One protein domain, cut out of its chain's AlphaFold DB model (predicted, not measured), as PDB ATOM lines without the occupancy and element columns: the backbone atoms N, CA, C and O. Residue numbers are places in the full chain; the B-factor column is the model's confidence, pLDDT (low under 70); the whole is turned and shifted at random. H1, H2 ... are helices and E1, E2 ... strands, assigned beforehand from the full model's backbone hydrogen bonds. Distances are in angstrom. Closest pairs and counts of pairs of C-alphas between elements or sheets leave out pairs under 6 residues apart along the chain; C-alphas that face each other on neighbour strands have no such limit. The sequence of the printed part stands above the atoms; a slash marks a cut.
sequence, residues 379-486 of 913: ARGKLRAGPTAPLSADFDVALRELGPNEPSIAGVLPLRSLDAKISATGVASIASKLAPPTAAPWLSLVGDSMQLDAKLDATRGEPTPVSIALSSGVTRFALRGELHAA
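Overview. This is residues 379 to 486 of the 913 residues of an uncharacterized protein of Planctomycetes bacterium (UniProt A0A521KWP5). A single sheet of six strands, five of them long and the edge strand E1 shorter, is bowed along its length like a shallow cradle, and a small hairpin of two short helices, H1 and H2, stands up at one end of the strands. At the other end, the loop of residues 402 to 414 joins E2 to E3, and most of the sheet is free of helices. The printed part has 108 residues, with two named helices and six named strands in the order E1, E2, E3, H1, H2, E4, E5, E6; the sheet runs E1, E2, E3, E4, E5, E6, with antiparallel neighbours throughout. The class is mixed, helices and strands. The whole is elongated, spanning 47 by 26 by 23 A, and only just loose, close to compact, with a radius of gyration of the C-alphas of 16.1 A.

Arrangement. Begin at edge strand E1, residues 379 to 384, which forms a hairpin with E2, residues 392 to 401; look there for N 379 and O 397, 2.9 A apart. E2 forms the next hairpin with E3, residues 415 to 425, at 179 degrees between directions, with N 398 and O 419 at 2.9 A. E1, E2 and E3 make a meander, each strand the antiparallel neighbour of the one before. After E3 come H1, residues 427 to 434, and H2, residues 440 to 446, a helical hairpin. They touch, closest at the C-alphas of Ser 432 and Ala 440, 5.9 A apart, and run opposite ways at a shallow tilt of 17 degrees. H1 only grazes the sheet, with residues 427 to 428, and H2 only grazes it, with residues 444 to 446. The chain then enters E4, residues 449 to 457, the antiparallel neighbour of E3, where N 420 and O 454 are 2.9 A apart. E4 and E5, residues 464 to 472, form a hairpin, with N 455 and O 467 at 2.8 A. E5 and edge strand E6, residues 475 to 484, form another, with N 468 and O 479 at 2.8 A; E4, E5 and E6 are a second meander. The closest C-alphas of H2 and E6, those of Leu 445 and Thr 475, are 5.8 A apart. E1 and E6 are apart. Of the O i to N i+4 pairs, 3 of 4 are within hydrogen-bond range in H1 and 1 of 3 in H2, where 2 of 4 O i to N i+3 pairs are within range.

Along the chain. Find C-alpha 379 at (178.238, 153.382, 156.037); from there E1 runs 15.6 A to Arg 384. E2 then covers 27.5 A and E3, the longest strand by residues, 27.4 A. Look for C-alpha 427 at (196.284, 154.057, 165.956), where H1 begins; H1 and H2 each measure 10.5 A. E4 is 26.7 A long, E5 26.5 A and E6 27.6 A. E6 bends by 50 degrees at Gly 481 and ends at C-alpha 484, (188.251, 130.063, 145.296).

Size, cuts and confidence. The two C-alphas farthest apart, those of Thr 388 and Gly 461, are 48.9 A from each other. The sheet is twisted, with C-alphas up to 4.9 A off its best plane. The printed part has no cut. The link from E2 to E3, residues 402 to 414, is long. In the B-factor column the mean pLDDT of the printed part is 78.4, and you will find values under 70 at residues 386 to 389, 401 to 415 and 430 to 439 of this predicted model.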
ATOM      1  N   ALA A 379     177.949 152.667 154.809       74.44
ATOM      2  CA  ALA A 379     178.238 153.382 156.037       74.44
ATOM      3  C   ALA A 379     179.398 154.347 155.767       74.44
ATOM      4  O   ALA A 379     180.530 153.931 155.500       74.44
ATOM      5  N   ARG A 380     179.106 155.643 155.851       73.00
ATOM      6  CA  ARG A 380     180.113 156.703 155.913       73.00
ATOM      7  C   ARG A 380     180.041 157.356 157.269       73.00
ATOM      8  O   ARG A 380     178.946 157.597 157.767       73.00
ATOM      9  N   GLY A 381     181.199 157.673 157.819       77.38
ATOM     10  CA  GLY A 381     181.265 158.425 159.053       77.38
ATOM     11  C   GLY A 381     182.671 158.882 159.382       77.38
ATOM     12  O   GLY A 381     183.665 158.478 158.766       77.38
ATOM     13  N   LYS A 382     182.728 159.754 160.380       73.50
ATOM     14  CA  LYS A 382     183.968 160.209 160.992       73.50
ATOM     15  C   LYS A 382     183.928 159.812 162.444       73.50
ATOM     16  O   LYS A 382     183.055 160.258 163.173       73.50
ATOM     17  N   LEU A 383     184.881 158.996 162.867       75.81
ATOM     18  CA  LEU A 383     185.056 158.705 164.278       75.81
ATOM     19  C   LEU A 383     186.134 159.637 164.823       75.81
ATOM     20  O   LEU A 383     187.303 159.555 164.434       75.81
ATOM     21  N   ARG A 384     185.714 160.528 165.721       70.00
ATOM     22  CA  ARG A 384     186.588 161.396 166.508       70.00
ATOM     23  C   ARG A 384     186.492 160.981 167.965       70.00
ATOM     24  O   ARG A 384     185.423 161.060 168.557       70.00
ATOM     25  N   ALA A 385     187.607 160.548 168.541       70.25
ATOM     26  CA  ALA A 385     187.727 160.464 169.991       70.25
ATOM     27  C   ALA A 385     188.283 161.792 170.534       70.25
ATOM     28  O   ALA A 385     189.014 162.504 169.840       70.25
ATOM     29  N   GLY A 386     187.883 162.141 171.760       64.25
ATOM     30  CA  GLY A 386     188.190 163.426 172.388       64.25
ATOM     31  C   GLY A 386     189.689 163.692 172.623       64.25
ATOM     32  O   GLY A 386     190.538 162.829 172.386       64.25
ATOM     33  N   PRO A 387     190.048 164.883 173.140       55.25
ATOM     34  CA  PRO A 387     191.438 165.356 173.226       55.25
ATOM     35  C   PRO A 387     192.386 164.475 174.067       55.25
ATOM     36  O   PRO A 387     193.602 164.618 173.969       55.25
ATOM     37  N   THR A 388     191.853 163.560 174.879       54.12
ATOM     38  CA  THR A 388     192.579 162.573 175.698       54.12
ATOM     39  C   THR A 388     193.061 161.338 174.926       54.12
ATOM     40  O   THR A 388     193.957 160.630 175.394       54.12
ATOM     41  N   ALA A 389     192.489 161.064 173.754       61.66
ATOM     42  CA  ALA A 389     192.863 159.960 172.878       61.66
ATOM     43  C   ALA A 389     192.630 160.394 171.420       61.66
ATOM     44  O   ALA A 389     191.532 160.185 170.911       61.66
ATOM     45  N   PRO A 390     193.620 161.010 170.742       70.88
ATOM     46  CA  PRO A 390     193.434 161.615 169.423       70.88
ATOM     47  C   PRO A 390     193.321 160.555 168.313       70.88
ATOM     48  O   PRO A 390     194.236 160.370 167.512       70.88
ATOM     49  N   LEU A 391     192.178 159.869 168.264       79.38
ATOM     50  CA  LEU A 391     191.738 159.083 167.118       79.38
ATOM     51  C   LEU A 391     190.957 159.991 166.184       79.38
ATOM     52  O   LEU A 391     189.888 160.483 166.545       79.38
ATOM     53  N   SER A 392     191.462 160.149 164.967       80.25
ATOM     54  CA  SER A 392     190.638 160.555 163.833       80.25
ATOM     55  C   SER A 392     190.669 159.418 162.829       80.25
ATOM     56  O   SER A 392     191.736 159.103 162.295       80.25
ATOM     57  N   ALA A 393     189.509 158.803 162.602       84.50
ATOM     58  CA  ALA A 393     189.303 157.794 161.575       84.50
ATOM     59  C   ALA A 393     188.179 158.237 160.628       84.50
ATOM     60  O   ALA A 393     187.025 158.357 161.039       84.50
ATOM     61  N   ASP A 394     188.521 158.469 159.362       81.25
ATOM     62  CA  ASP A 394     187.548 158.606 158.278       81.25
ATOM     63  C   ASP A 394     187.326 157.208 157.670       81.25
ATOM     64  O   ASP A 394     188.297 156.525 157.318       81.25
ATOM     65  N   PHE A 395     186.065 156.780 157.539       84.62
ATOM     66  CA  PHE A 395     185.708 155.509 156.900       84.62
ATOM     67  C   PHE A 395     184.624 155.683 155.827       84.62
ATOM     68  O   PHE A 395     183.611 156.352 156.036       84.62
ATOM     69  N   ASP A 396     184.841 155.046 154.675       84.06
ATOM     70  CA  ASP A 396     183.852 154.848 153.609       84.06
ATOM     71  C   ASP A 396     183.763 153.337 153.367       84.06
ATOM     72  O   ASP A 396     184.716 152.730 152.871       84.06
ATOM     73  N   VAL A 397     182.668 152.717 153.815       83.06
ATOM     74  CA  VAL A 397     182.464 151.263 153.758       83.06
ATOM     75  C   VAL A 397     181.157 150.967 153.035       83.06
ATOM     76  O   VAL A 397     180.074 151.249 153.543       83.06
ATOM     77  N   ALA A 398     181.251 150.354 151.858       78.38
ATOM     78  CA  ALA A 398     180.111 149.843 151.111       78.38
ATOM     79  C   ALA A 398     180.009 148.323 151.292       78.38
ATOM     80  O   ALA A 398     180.818 147.567 150.749       78.38
ATOM     81  N   LEU A 399     178.998 147.876 152.042       79.75
ATOM     82  CA  LEU A 399     178.663 146.464 152.229       79.75
ATOM     83  C   LEU A 399     177.502 146.094 151.316       79.75
ATOM     84  O   LEU A 399     176.414 146.648 151.447       79.75
ATOM     85  N   ARG A 400     177.672 145.116 150.428       76.88
ATOM     86  CA  ARG A 400     176.528 144.514 149.734       76.88
ATOM     87  C   ARG A 400     176.220 143.174 150.372       76.88
ATOM     88  O   ARG A 400     177.025 142.255 150.273       76.88
ATOM     89  N   GLU A 401     175.085 143.073 151.053       69.50
ATOM     90  CA  GLU A 401     174.609 141.801 151.599       69.50
ATOM     91  C   GLU A 401     174.275 140.816 150.472       69.50
ATOM     92  O   GLU A 401     173.869 141.211 149.374       69.50
ATOM     93  N   LEU A 402     174.438 139.525 150.753       58.41
ATOM     94  CA  LEU A 402     173.924 138.455 149.902       58.41
ATOM     95  C   LEU A 402     172.398 138.358 150.020       58.41
ATOM     96  O   LEU A 402     171.833 138.526 151.103       58.41
ATOM     97  N   GLY A 403     171.722 138.026 148.918       63.94
ATOM     98  CA  GLY A 403     170.299 137.684 148.976       63.94
ATOM     99  C   GLY A 403     170.061 136.421 149.827       63.94
ATOM    100  O   GLY A 403     170.929 135.549 149.871       63.94
ATOM    101  N   PRO A 404     168.873 136.226 150.437       55.66
ATOM    102  CA  PRO A 404     168.600 135.121 151.380       55.66
ATOM    103  C   PRO A 404     168.690 133.697 150.787       55.66
ATOM    104  O   PRO A 404     168.533 132.710 151.507       55.66
ATOM    105  N   ASN A 405     168.931 133.581 149.478       57.19
ATOM    106  CA  ASN A 405     169.128 132.331 148.741       57.19
ATOM    107  C   ASN A 405     170.492 132.260 148.018       57.19
ATOM    108  O   ASN A 405     170.715 131.337 147.233       57.19
ATOM    109  N   GLU A 406     171.389 133.227 148.227       51.91
ATOM    110  CA  GLU A 406     172.747 133.207 147.674       51.91
ATOM    111  C   GLU A 406     173.705 132.525 148.677       51.91
ATOM    112  O   GLU A 406     173.598 132.764 149.882       51.91
ATOM    113  N   PRO A 407     174.613 131.634 148.230       50.72
ATOM    114  CA  PRO A 407     175.544 130.953 149.129       50.72
ATOM    115  C   PRO A 407     176.537 131.949 149.743       50.72
ATOM    116  O   PRO A 407     177.096 132.783 149.032       50.72
ATOM    117  N   SER A 408     176.776 131.839 151.053       53.41
ATOM    118  CA  SER A 408     177.778 132.642 151.760       53.41
ATOM    119  C   SER A 408     179.190 132.331 151.262       53.41
ATOM    120  O   SER A 408     179.531 131.181 150.973       53.41
ATOM    121  N   ILE A 409     180.038 133.358 151.179       47.16
ATOM    122  CA  ILE A 409     181.444 133.179 150.815       47.16
ATOM    123  C   ILE A 409     182.145 132.459 151.972       47.16
ATOM    124  O   ILE A 409     182.281 133.004 153.069       47.16
ATOM    125  N   ALA A 410     182.569 131.218 151.720       47.81
ATOM    126  CA  ALA A 410     183.348 130.374 152.633       47.81
ATOM    127  C   ALA A 410     182.743 130.136 154.040       47.81
ATOM    128  O   ALA A 410     183.429 129.616 154.915       47.81
ATOM    129  N   GLY A 411     181.485 130.522 154.290       50.12
ATOM    130  CA  GLY A 411     180.874 130.491 155.625       50.12
ATOM    131  C   GLY A 411     181.431 131.515 156.626       50.12
ATOM    132  O   GLY A 411     181.089 131.435 157.803       50.12
ATOM    133  N   VAL A 412     182.271 132.469 156.193       45.56
ATOM    134  CA  VAL A 412     182.956 133.420 157.094       45.56
ATOM    135  C   VAL A 412     182.202 134.749 157.222       45.56
ATOM    136  O   VAL A 412     182.088 135.274 158.325       45.56
ATOM    137  N   LEU A 413     181.654 135.290 156.123       52.97
ATOM    138  CA  LEU A 413     180.855 136.527 156.120       52.97
ATOM    139  C   LEU A 413     179.720 136.460 155.070       52.97
ATOM    140  O   LEU A 413     179.964 136.014 153.945       52.97
ATOM    141  N   PRO A 414     178.495 136.941 155.370       60.69
ATOM    142  CA  PRO A 414     177.364 136.966 154.431       60.69
ATOM    143  C   PRO A 414     177.409 138.178 153.471       60.69
ATOM    144  O   PRO A 414     176.398 138.835 153.220       60.69
ATOM    145  N   LEU A 415     178.593 138.496 152.945       64.56
ATOM    146  CA  LEU A 415     178.834 139.650 152.076       64.56
ATOM    147  C   LEU A 415     179.033 139.212 150.625       64.56
ATOM    148  O   LEU A 415     179.704 138.222 150.357       64.56
ATOM    149  N   ARG A 416     178.466 139.981 149.697       76.25
ATOM    150  CA  ARG A 416     178.631 139.855 148.245       76.25
ATOM    151  C   ARG A 416     179.710 140.791 147.711       76.25
ATOM    152  O   ARG A 416     180.430 140.435 146.789       76.25
ATOM    153  N   SER A 417     179.836 141.980 148.289       82.44
ATOM    154  CA  SER A 417     180.965 142.868 148.022       82.44
ATOM    155  C   SER A 417     181.298 143.722 149.241       82.44
ATOM    156  O   SER A 417     180.410 144.083 150.020       82.44
ATOM    157  N   LEU A 418     182.575 144.065 149.361       85.25
ATOM    158  CA  LEU A 418     183.147 144.995 150.329       85.25
ATOM    159  C   LEU A 418     184.043 145.960 149.544       85.25
ATOM    160  O   LEU A 418     185.016 145.509 148.949       85.25
ATOM    161  N   ASP A 419     183.747 147.257 149.550       87.62
ATOM    162  CA  ASP A 419     184.742 148.306 149.265       87.62
ATOM    163  C   ASP A 419     184.872 149.119 150.553       87.62
ATOM    164  O   ASP A 419     183.916 149.769 150.979       87.62
ATOM    165  N   ALA A 420     186.012 148.986 151.225       86.12
ATOM    166  CA  ALA A 420     186.288 149.620 152.503       86.12
ATOM    167  C   ALA A 420     187.572 150.440 152.409       86.12
ATOM    168  O   ALA A 420     188.663 149.903 152.201       86.12
ATOM    169  N   LYS A 421     187.434 151.750 152.616       89.81
ATOM    170  CA  LYS A 421     188.548 152.689 152.728       89.81
ATOM    171  C   LYS A 421     188.544 153.280 154.120       89.81
ATOM    172  O   LYS A 421     187.594 153.957 154.506       89.81
ATOM    173  N   ILE A 422     189.609 153.016 154.867       88.12
ATOM    174  CA  ILE A 422     189.781 153.489 156.239       88.12
ATOM    175  C   ILE A 422     191.103 154.244 156.311       88.12
ATOM    176  O   ILE A 422     192.160 153.689 156.014       88.12
ATOM    177  N   SER A 423     191.046 155.514 156.705       85.88
ATOM    178  CA  SER A 423     192.226 156.324 157.022       85.88
ATOM    179  C   SER A 423     192.174 156.698 158.493       85.88
ATOM    180  O   SER A 423     191.245 157.382 158.912       85.88
ATOM    181  N   ALA A 424     193.152 156.243 159.275       87.75
ATOM    182  CA  ALA A 424     193.179 156.421 160.722       87.75
ATOM    183  C   ALA A 424     194.508 157.013 161.207       87.75
ATOM    184  O   ALA A 424     195.582 156.693 160.696       87.75
ATOM    185  N   THR A 425     194.426 157.863 162.229       86.88
ATOM    186  CA  THR A 425     195.565 158.489 162.919       86.88
ATOM    187  C   THR A 425     195.446 158.293 164.429       86.88
ATOM    188  O   THR A 425     194.337 158.187 164.945       86.88
ATOM    189  N   GLY A 426     196.579 158.196 165.129       81.75
ATOM    190  CA  GLY A 426     196.643 157.861 166.557       81.75
ATOM    191  C   GLY A 426     196.523 156.360 166.863       81.75
ATOM    192  O   GLY A 426     196.323 155.989 168.021       81.75
ATOM    193  N   VAL A 427     196.643 155.486 165.854       80.44
ATOM    194  CA  VAL A 427     196.284 154.057 165.956       80.44
ATOM    195  C   VAL A 427     197.108 153.316 167.014       80.44
ATOM    196  O   VAL A 427     196.529 152.633 167.862       80.44
ATOM    197  N   ALA A 428     198.436 153.487 167.045       74.94
ATOM    198  CA  ALA A 428     199.294 152.815 168.026       74.94
ATOM    199  C   ALA A 428     198.966 153.192 169.487       74.94
ATOM    200  O   ALA A 428     199.035 152.338 170.377       74.94
ATOM    201  N   SER A 429     198.533 154.435 169.741       73.31
ATOM    202  CA  SER A 429     198.160 154.924 171.082       73.31
ATOM    203  C   SER A 429     196.911 154.246 171.674       73.31
ATOM    204  O   SER A 429     196.700 154.274 172.890       73.31
ATOM    205  N   ILE A 430     196.098 153.625 170.815       68.56
ATOM    206  CA  ILE A 430     194.839 152.954 171.160       68.56
ATOM    207  C   ILE A 430     194.995 151.442 171.062       68.56
ATOM    208  O   ILE A 430     194.584 150.724 171.971       68.56
ATOM    209  N   ALA A 431     195.676 150.952 170.026       67.00
ATOM    210  CA  ALA A 431     196.046 149.550 169.895       67.00
ATOM    211  C   ALA A 431     196.802 149.028 171.129       67.00
ATOM    212  O   ALA A 431     196.480 147.961 171.643       67.00
ATOM    213  N   SER A 432     197.748 149.809 171.658       67.25
ATOM    214  CA  SER A 432     198.488 149.478 172.886       67.25
ATOM    215  C   SER A 432     197.627 149.429 174.158       67.25
ATOM    216  O   SER A 432     198.048 148.820 175.139       67.25
ATOM    217  N   LYS A 433     196.429 150.033 174.151       67.12
ATOM    218  CA  LYS A 433     195.477 150.041 175.277       67.12
ATOM    219  C   LYS A 433     194.354 149.007 175.143       67.12
ATOM    220  O   LYS A 433     193.843 148.553 176.160       67.12
ATOM    221  N   LEU A 434     193.942 148.672 173.917       57.66
ATOM    222  CA  LEU A 434     192.768 147.826 173.645       57.66
ATOM    223  C   LEU A 434     193.104 146.382 173.251       57.66
ATOM    224  O   LEU A 434     192.241 145.511 173.343       57.66
ATOM    225  N   ALA A 435     194.314 146.114 172.764       60.88
ATOM    226  CA  ALA A 435     194.645 144.802 172.226       60.88
ATOM    227  C   ALA A 435     194.911 143.760 173.323       60.88
ATOM    228  O   ALA A 435     195.563 144.077 174.322       60.88
ATOM    229  N   PRO A 436     194.523 142.485 173.120       65.94
ATOM    230  CA  PRO A 436     195.024 141.413 173.966       65.94
ATOM    231  C   PRO A 436     196.563 141.350 173.874       65.94
ATOM    232  O   PRO A 436     197.120 141.643 172.808       65.94
ATOM    233  N   PRO A 437     197.276 140.923 174.936       69.44
ATOM    234  CA  PRO A 437     198.744 140.921 174.967       69.44
ATOM    235  C   PRO A 437     199.417 140.151 173.819       69.44
ATOM    236  O   PRO A 437     200.552 140.444 173.462       69.44
ATOM    237  N   THR A 438     198.714 139.188 173.218       65.50
ATOM    238  CA  THR A 438     199.153 138.419 172.044       65.50
ATOM    239  C   THR A 438     199.058 139.193 170.724       65.50
ATOM    240  O   THR A 438     199.821 138.909 169.804       65.50
ATOM    241  N   ALA A 439     198.165 140.184 170.616       68.75
ATOM    242  CA  ALA A 439     197.972 141.012 169.420       68.75
ATOM    243  C   ALA A 439     198.707 142.362 169.490       68.75
ATOM    244  O   ALA A 439     199.078 142.904 168.448       68.75
ATOM    245  N   ALA A 440     198.974 142.885 170.693       71.62
ATOM    246  CA  ALA A 440     199.769 144.102 170.895       71.62
ATOM    247  C   ALA A 440     201.129 144.102 170.141       71.62
ATOM    248  O   ALA A 440     201.435 145.109 169.497       71.62
ATOM    249  N   PRO A 441     201.901 142.989 170.101       72.12
ATOM    250  CA  PRO A 441     203.021 142.785 169.178       72.12
ATOM    251  C   PRO A 441     202.765 143.213 167.732       72.12
ATOM    252  O   PRO A 441     203.527 143.995 167.167       72.12
ATOM    253  N   TRP A 442     201.687 142.709 167.138       75.75
ATOM    254  CA  TRP A 442     201.398 142.836 165.714       75.75
ATOM    255  C   TRP A 442     200.865 144.218 165.358       75.75
ATOM    256  O   TRP A 442     201.189 144.747 164.303       75.75
ATOM    257  N   LEU A 443     200.121 144.855 166.261       78.56
ATOM    258  CA  LEU A 443     199.580 146.191 166.015       78.56
ATOM    259  C   LEU A 443     200.651 147.287 166.012       78.56
ATOM    260  O   LEU A 443     200.450 148.327 165.394       78.56
ATOM    261  N   SER A 444     201.820 147.049 166.612       80.44
ATOM    262  CA  SER A 444     202.957 147.971 166.482       80.44
ATOM    263  C   SER A 444     203.487 148.093 165.040       80.44
ATOM    264  O   SER A 444     204.067 149.121 164.698       80.44
ATOM    265  N   LEU A 445     203.213 147.114 164.162       80.81
ATOM    266  CA  LEU A 445     203.499 147.203 162.721       80.81
ATOM    267  C   LEU A 445     202.650 148.275 162.019       80.81
ATOM    268  O   LEU A 445     203.063 148.827 160.998       80.81
ATOM    269  N   VAL A 446     201.466 148.579 162.555       84.12
ATOM    270  CA  VAL A 446     200.527 149.543 161.967       84.12
ATOM    271  C   VAL A 446     201.002 150.988 162.161       84.12
ATOM    272  O   VAL A 446     200.679 151.836 161.340       84.12
ATOM    273  N   GLY A 447     201.824 151.274 163.176       86.38
ATOM    274  CA  GLY A 447     202.296 152.631 163.472       86.38
ATOM    275  C   GLY A 447     201.178 153.599 163.892       86.38
ATOM    276  O   GLY A 447     200.055 153.195 164.195       86.38
ATOM    277  N   ASP A 448     201.489 154.897 163.940       87.19
ATOM    278  CA  ASP A 448     200.526 155.930 164.355       87.19
ATOM    279  C   ASP A 448     199.512 156.312 163.268       87.19
ATOM    280  O   ASP A 448     198.421 156.781 163.595       87.19
ATOM    281  N   SER A 449     199.843 156.114 161.991       89.19
ATOM    282  CA  SER A 449     198.977 156.422 160.851       89.19
ATOM    283  C   SER A 449     198.829 155.215 159.927       89.19
ATOM    284  O   SER A 449     199.816 154.602 159.528       89.19
ATOM    285  N   MET A 450     197.584 154.896 159.570       92.94
ATOM    286  CA  MET A 450     197.226 153.760 158.722       92.94
ATOM    287  C   MET A 450     196.288 154.204 157.604       92.94
ATOM    288  O   MET A 450     195.300 154.896 157.855       92.94
ATOM    289  N   GLN A 451     196.552 153.732 156.390       92.38
ATOM    290  CA  GLN A 451     195.575 153.679 155.308       92.38
ATOM    291  C   GLN A 451     195.309 152.217 154.963       92.38
ATOM    292  O   GLN A 451     196.247 151.440 154.799       92.38
ATOM    293  N   LEU A 452     194.034 151.851 154.862       92.81
ATOM    294  CA  LEU A 452     193.567 150.543 154.420       92.81
ATOM    295  C   LEU A 452     192.599 150.739 153.255       92.81
ATOM    296  O   LEU A 452     191.588 151.424 153.404       92.81
ATOM    297  N   ASP A 453     192.909 150.120 152.122       92.31
ATOM    298  CA  ASP A 453     192.014 149.936 150.980       92.31
ATOM    299  C   ASP A 453     191.776 148.424 150.839       92.31
ATOM    300  O   ASP A 453     192.706 147.665 150.552       92.31
ATOM    301  N   ALA A 454     190.554 147.979 151.126       92.06
ATOM    302  CA  ALA A 454     190.157 146.578 151.078       92.06
ATOM    303  C   ALA A 454     188.960 146.400 150.140       92.06
ATOM    304  O   ALA A 454     187.893 146.976 150.358       92.06
ATOM    305  N   LYS A 455     189.149 145.576 149.108       91.50
ATOM    306  CA  LYS A 455     188.162 145.274 148.072       91.50
ATOM    307  C   LYS A 455     187.940 143.774 147.945       91.50
ATOM    308  O   LYS A 455     188.892 143.007 147.798       91.50
ATOM    309  N   LEU A 456     186.670 143.394 147.977       89.94
ATOM    310  CA  LEU A 456     186.140 142.059 147.735       89.94
ATOM    311  C   LEU A 456     184.943 142.222 146.792       89.94
ATOM    312  O   LEU A 456     184.004 142.936 147.145       89.94
ATOM    313  N   ASP A 457     184.946 141.580 145.627       86.44
ATOM    314  CA  ASP A 457     183.802 141.610 144.703       86.44
ATOM    315  C   ASP A 457     183.451 140.189 144.258       86.44
ATOM    316  O   ASP A 457     184.198 139.565 143.509       86.44
ATOM    317  N   ALA A 458     182.357 139.634 144.785       82.19
ATOM    318  CA  ALA A 458     181.977 138.251 144.539       82.19
ATOM    319  C   ALA A 458     180.918 138.146 143.441       82.19
ATOM    320  O   ALA A 458     179.710 138.322 143.666       82.19
ATOM    321  N   THR A 459     181.370 137.780 142.244       78.94
ATOM    322  CA  THR A 459     180.504 137.308 141.168       78.94
ATOM    323  C   THR A 459     180.163 135.828 141.363       78.94
ATOM    324  O   THR A 459     180.961 135.000 141.806       78.94
ATOM    325  N   ARG A 460     178.902 135.471 141.100       75.38
ATOM    326  CA  ARG A 460     178.365 134.148 141.441       75.38
ATOM    327  C   ARG A 460     178.940 133.064 140.526       75.38
ATOM    328  O   ARG A 460     178.574 132.996 139.358       75.38
ATOM    329  N   GLY A 461     179.708 132.143 141.107       75.94
ATOM    330  CA  GLY A 461     180.279 130.991 140.397       75.94
ATOM    331  C   GLY A 461     181.631 131.266 139.740       75.94
ATOM    332  O   GLY A 461     182.152 130.391 139.055       75.94
ATOM    333  N   GLU A 462     182.200 132.446 139.974       87.12
ATOM    334  CA  GLU A 462     183.528 132.850 139.522       87.12
ATOM    335  C   GLU A 462     184.458 133.055 140.733       87.12
ATOM    336  O   GLU A 462     183.982 133.191 141.868       87.12
ATOM    337  N   PRO A 463     185.785 133.068 140.524       90.25
ATOM    338  CA  PRO A 463     186.730 133.450 141.563       90.25
ATOM    339  C   PRO A 463     186.463 134.881 142.033       90.25
ATOM    340  O   PRO A 463     186.327 135.789 141.222       90.25
ATOM    341  N   THR A 464     186.389 135.090 143.345       92.31
ATOM    342  CA  THR A 464     186.115 136.413 143.931       92.31
ATOM    343  C   THR A 464     187.419 137.210 144.025       92.31
ATOM    344  O   THR A 464     188.228 136.880 144.894       92.31
ATOM    345  N   PRO A 465     187.687 138.232 143.189       93.94
ATOM    346  CA  PRO A 465     188.870 139.072 143.342       93.94
ATOM    347  C   PRO A 465     188.944 139.706 144.738       93.94
ATOM    348  O   PRO A 465     187.979 140.288 145.243       93.94
ATOM    349  N   VAL A 466     190.127 139.607 145.341       94.31
ATOM    350  CA  VAL A 466     190.481 140.158 146.649       94.31
ATOM    351  C   VAL A 466     191.689 141.071 146.483       94.31
ATOM    352  O   VAL A 466     192.732 140.654 145.976       94.31
ATOM    353  N   SER A 467     191.571 142.312 146.943       95.12
ATOM    354  CA  SER A 467     192.682 143.260 147.025       95.12
ATOM    355  C   SER A 467     192.674 143.926 148.392       95.12
ATOM    356  O   SER A 467     191.760 144.684 148.694       95.12
ATOM    357  N   ILE A 468     193.701 143.688 149.203       94.31
ATOM    358  CA  ILE A 468     193.900 144.347 150.498       94.31
ATOM    359  C   ILE A 468     195.239 145.074 150.443       94.31
ATOM    360  O   ILE A 468     196.280 144.444 150.280       94.31
ATOM    361  N   ALA A 469     195.223 146.393 150.589       94.69
ATOM    362  CA  ALA A 469     196.415 147.217 150.713       94.69
ATOM    363  C   ALA A 469     196.365 147.981 152.039       94.69
ATOM    364  O   ALA A 469     195.457 148.776 152.264       94.69
ATOM    365  N   LEU A 470     197.352 147.746 152.901       93.94
ATOM    366  CA  LEU A 470     197.587 148.490 154.131       93.94
ATOM    367  C   LEU A 470     198.927 149.219 154.017       93.94
ATOM    368  O   LEU A 470     199.949 148.613 153.691       93.94
ATOM    369  N   SER A 471     198.944 150.514 154.306       93.81
ATOM    370  CA  SER A 471     200.170 151.307 154.357       93.81
ATOM    371  C   SER A 471     200.242 152.148 155.628       93.81
ATOM    372  O   SER A 471     199.262 152.744 156.074       93.81
ATOM    373  N   SER A 472     201.436 152.187 156.210       93.81
ATOM    374  CA  SER A 472     201.811 153.032 157.338       93.81
ATOM    375  C   SER A 472     203.242 153.543 157.176       93.81
ATOM    376  O   SER A 472     203.940 153.201 156.219       93.81
ATOM    377  N   GLY A 473     203.707 154.352 158.132       89.38
ATOM    378  CA  GLY A 473     205.109 154.784 158.186       89.38
ATOM    379  C   GLY A 473     206.115 153.653 158.456       89.38
ATOM    380  O   GLY A 473     207.301 153.839 158.203       89.38
ATOM    381  N   VAL A 474     205.660 152.494 158.950       89.94
ATOM    382  CA  VAL A 474     206.525 151.355 159.317       89.94
ATOM    383  C   VAL A 474     206.309 150.160 158.388       89.94
ATOM    384  O   VAL A 474     207.283 149.500 158.027       89.94
ATOM    385  N   THR A 475     205.070 149.906 157.958       93.62
ATOM    386  CA  THR A 475     204.683 148.696 157.221       93.62
ATOM    387  C   THR A 475     203.906 149.022 155.950       93.62
ATOM    388  O   THR A 475     202.977 149.825 155.951       93.62
ATOM    389  N   ARG A 476     204.237 148.329 154.863       96.12
ATOM    390  CA  ARG A 476     203.433 148.227 153.647       96.12
ATOM    391  C   ARG A 476     203.048 146.770 153.458       96.12
ATOM    392  O   ARG A 476     203.922 145.928 153.306       96.12
ATOM    393  N   PHE A 477     201.758 146.484 153.447       95.75
ATOM    394  CA  PHE A 477     201.201 145.176 153.144       95.75
ATOM    395  C   PHE A 477     200.296 145.300 151.919       95.75
ATOM    396  O   PHE A 477     199.441 146.182 151.862       95.75
ATOM    397  N   ALA A 478     200.479 144.427 150.940       95.81
ATOM    398  CA  ALA A 478     199.625 144.307 149.775       95.81
ATOM    399  C   ALA A 478     199.338 142.827 149.516       95.81
ATOM    400  O   ALA A 478     200.243 141.999 149.471       95.81
ATOM    401  N   LEU A 479     198.067 142.508 149.324       96.62
ATOM    402  CA  LEU A 479     197.574 141.185 148.984       96.62
ATOM    403  C   LEU A 479     196.617 141.346 147.808       96.62
ATOM    404  O   LEU A 479     195.686 142.147 147.877       96.62
ATOM    405  N   ARG A 480     196.868 140.622 146.720       97.19
ATOM    406  CA  ARG A 480     196.084 140.644 145.484       97.19
ATOM    407  C   ARG A 480     195.928 139.231 144.955       97.19
ATOM    408  O   ARG A 480     196.917 138.550 144.702       97.19
ATOM    409  N   GLY A 481     194.690 138.820 144.743       96.38
ATOM    410  CA  GLY A 481     194.390 137.525 144.161       96.38
ATOM    411  C   GLY A 481     192.902 137.242 144.137       96.38
ATOM    412  O   GLY A 481     192.096 138.154 143.982       96.38
ATOM    413  N   GLU A 482     192.546 135.976 144.282       95.88
ATOM    414  CA  GLU A 482     191.210 135.453 144.055       95.88
ATOM    415  C   GLU A 482     190.817 134.466 145.156       95.88
ATOM    416  O   GLU A 482     191.594 133.592 145.549       95.88
ATOM    417  N   LEU A 483     189.580 134.568 145.632       92.44
ATOM    418  CA  LEU A 483     188.975 133.617 146.550       92.44
ATOM    419  C   LEU A 483     188.264 132.513 145.761       92.44
ATOM    420  O   LEU A 483     187.288 132.759 145.050       92.44
ATOM    421  N   HIS A 484     188.745 131.285 145.930       92.50
ATOM    422  CA  HIS A 484     188.251 130.063 145.296       92.50
ATOM    423  C   HIS A 484     187.630 129.156 146.364       92.50
ATOM    424  O   HIS A 484     188.269 128.229 146.864       92.50
ATOM    425  N   ALA A 485     186.380 129.438 146.742       86.38
ATOM    426  CA  ALA A 485     185.638 128.755 147.809       86.38
ATOM    427  C   ALA A 485     186.369 128.732 149.170       86.38
ATOM    428  O   ALA A 485     186.167 129.637 149.971       86.38
ATOM    429  N   ALA A 486     187.204 127.720 149.426       88.06
ATOM    430  CA  ALA A 486     188.007 127.553 150.642       88.06
ATOM    431  C   ALA A 486     189.525 127.666 150.371       88.06
ATOM    432  O   ALA A 486     190.347 127.079 151.079       88.06
TER     433      ALA A 486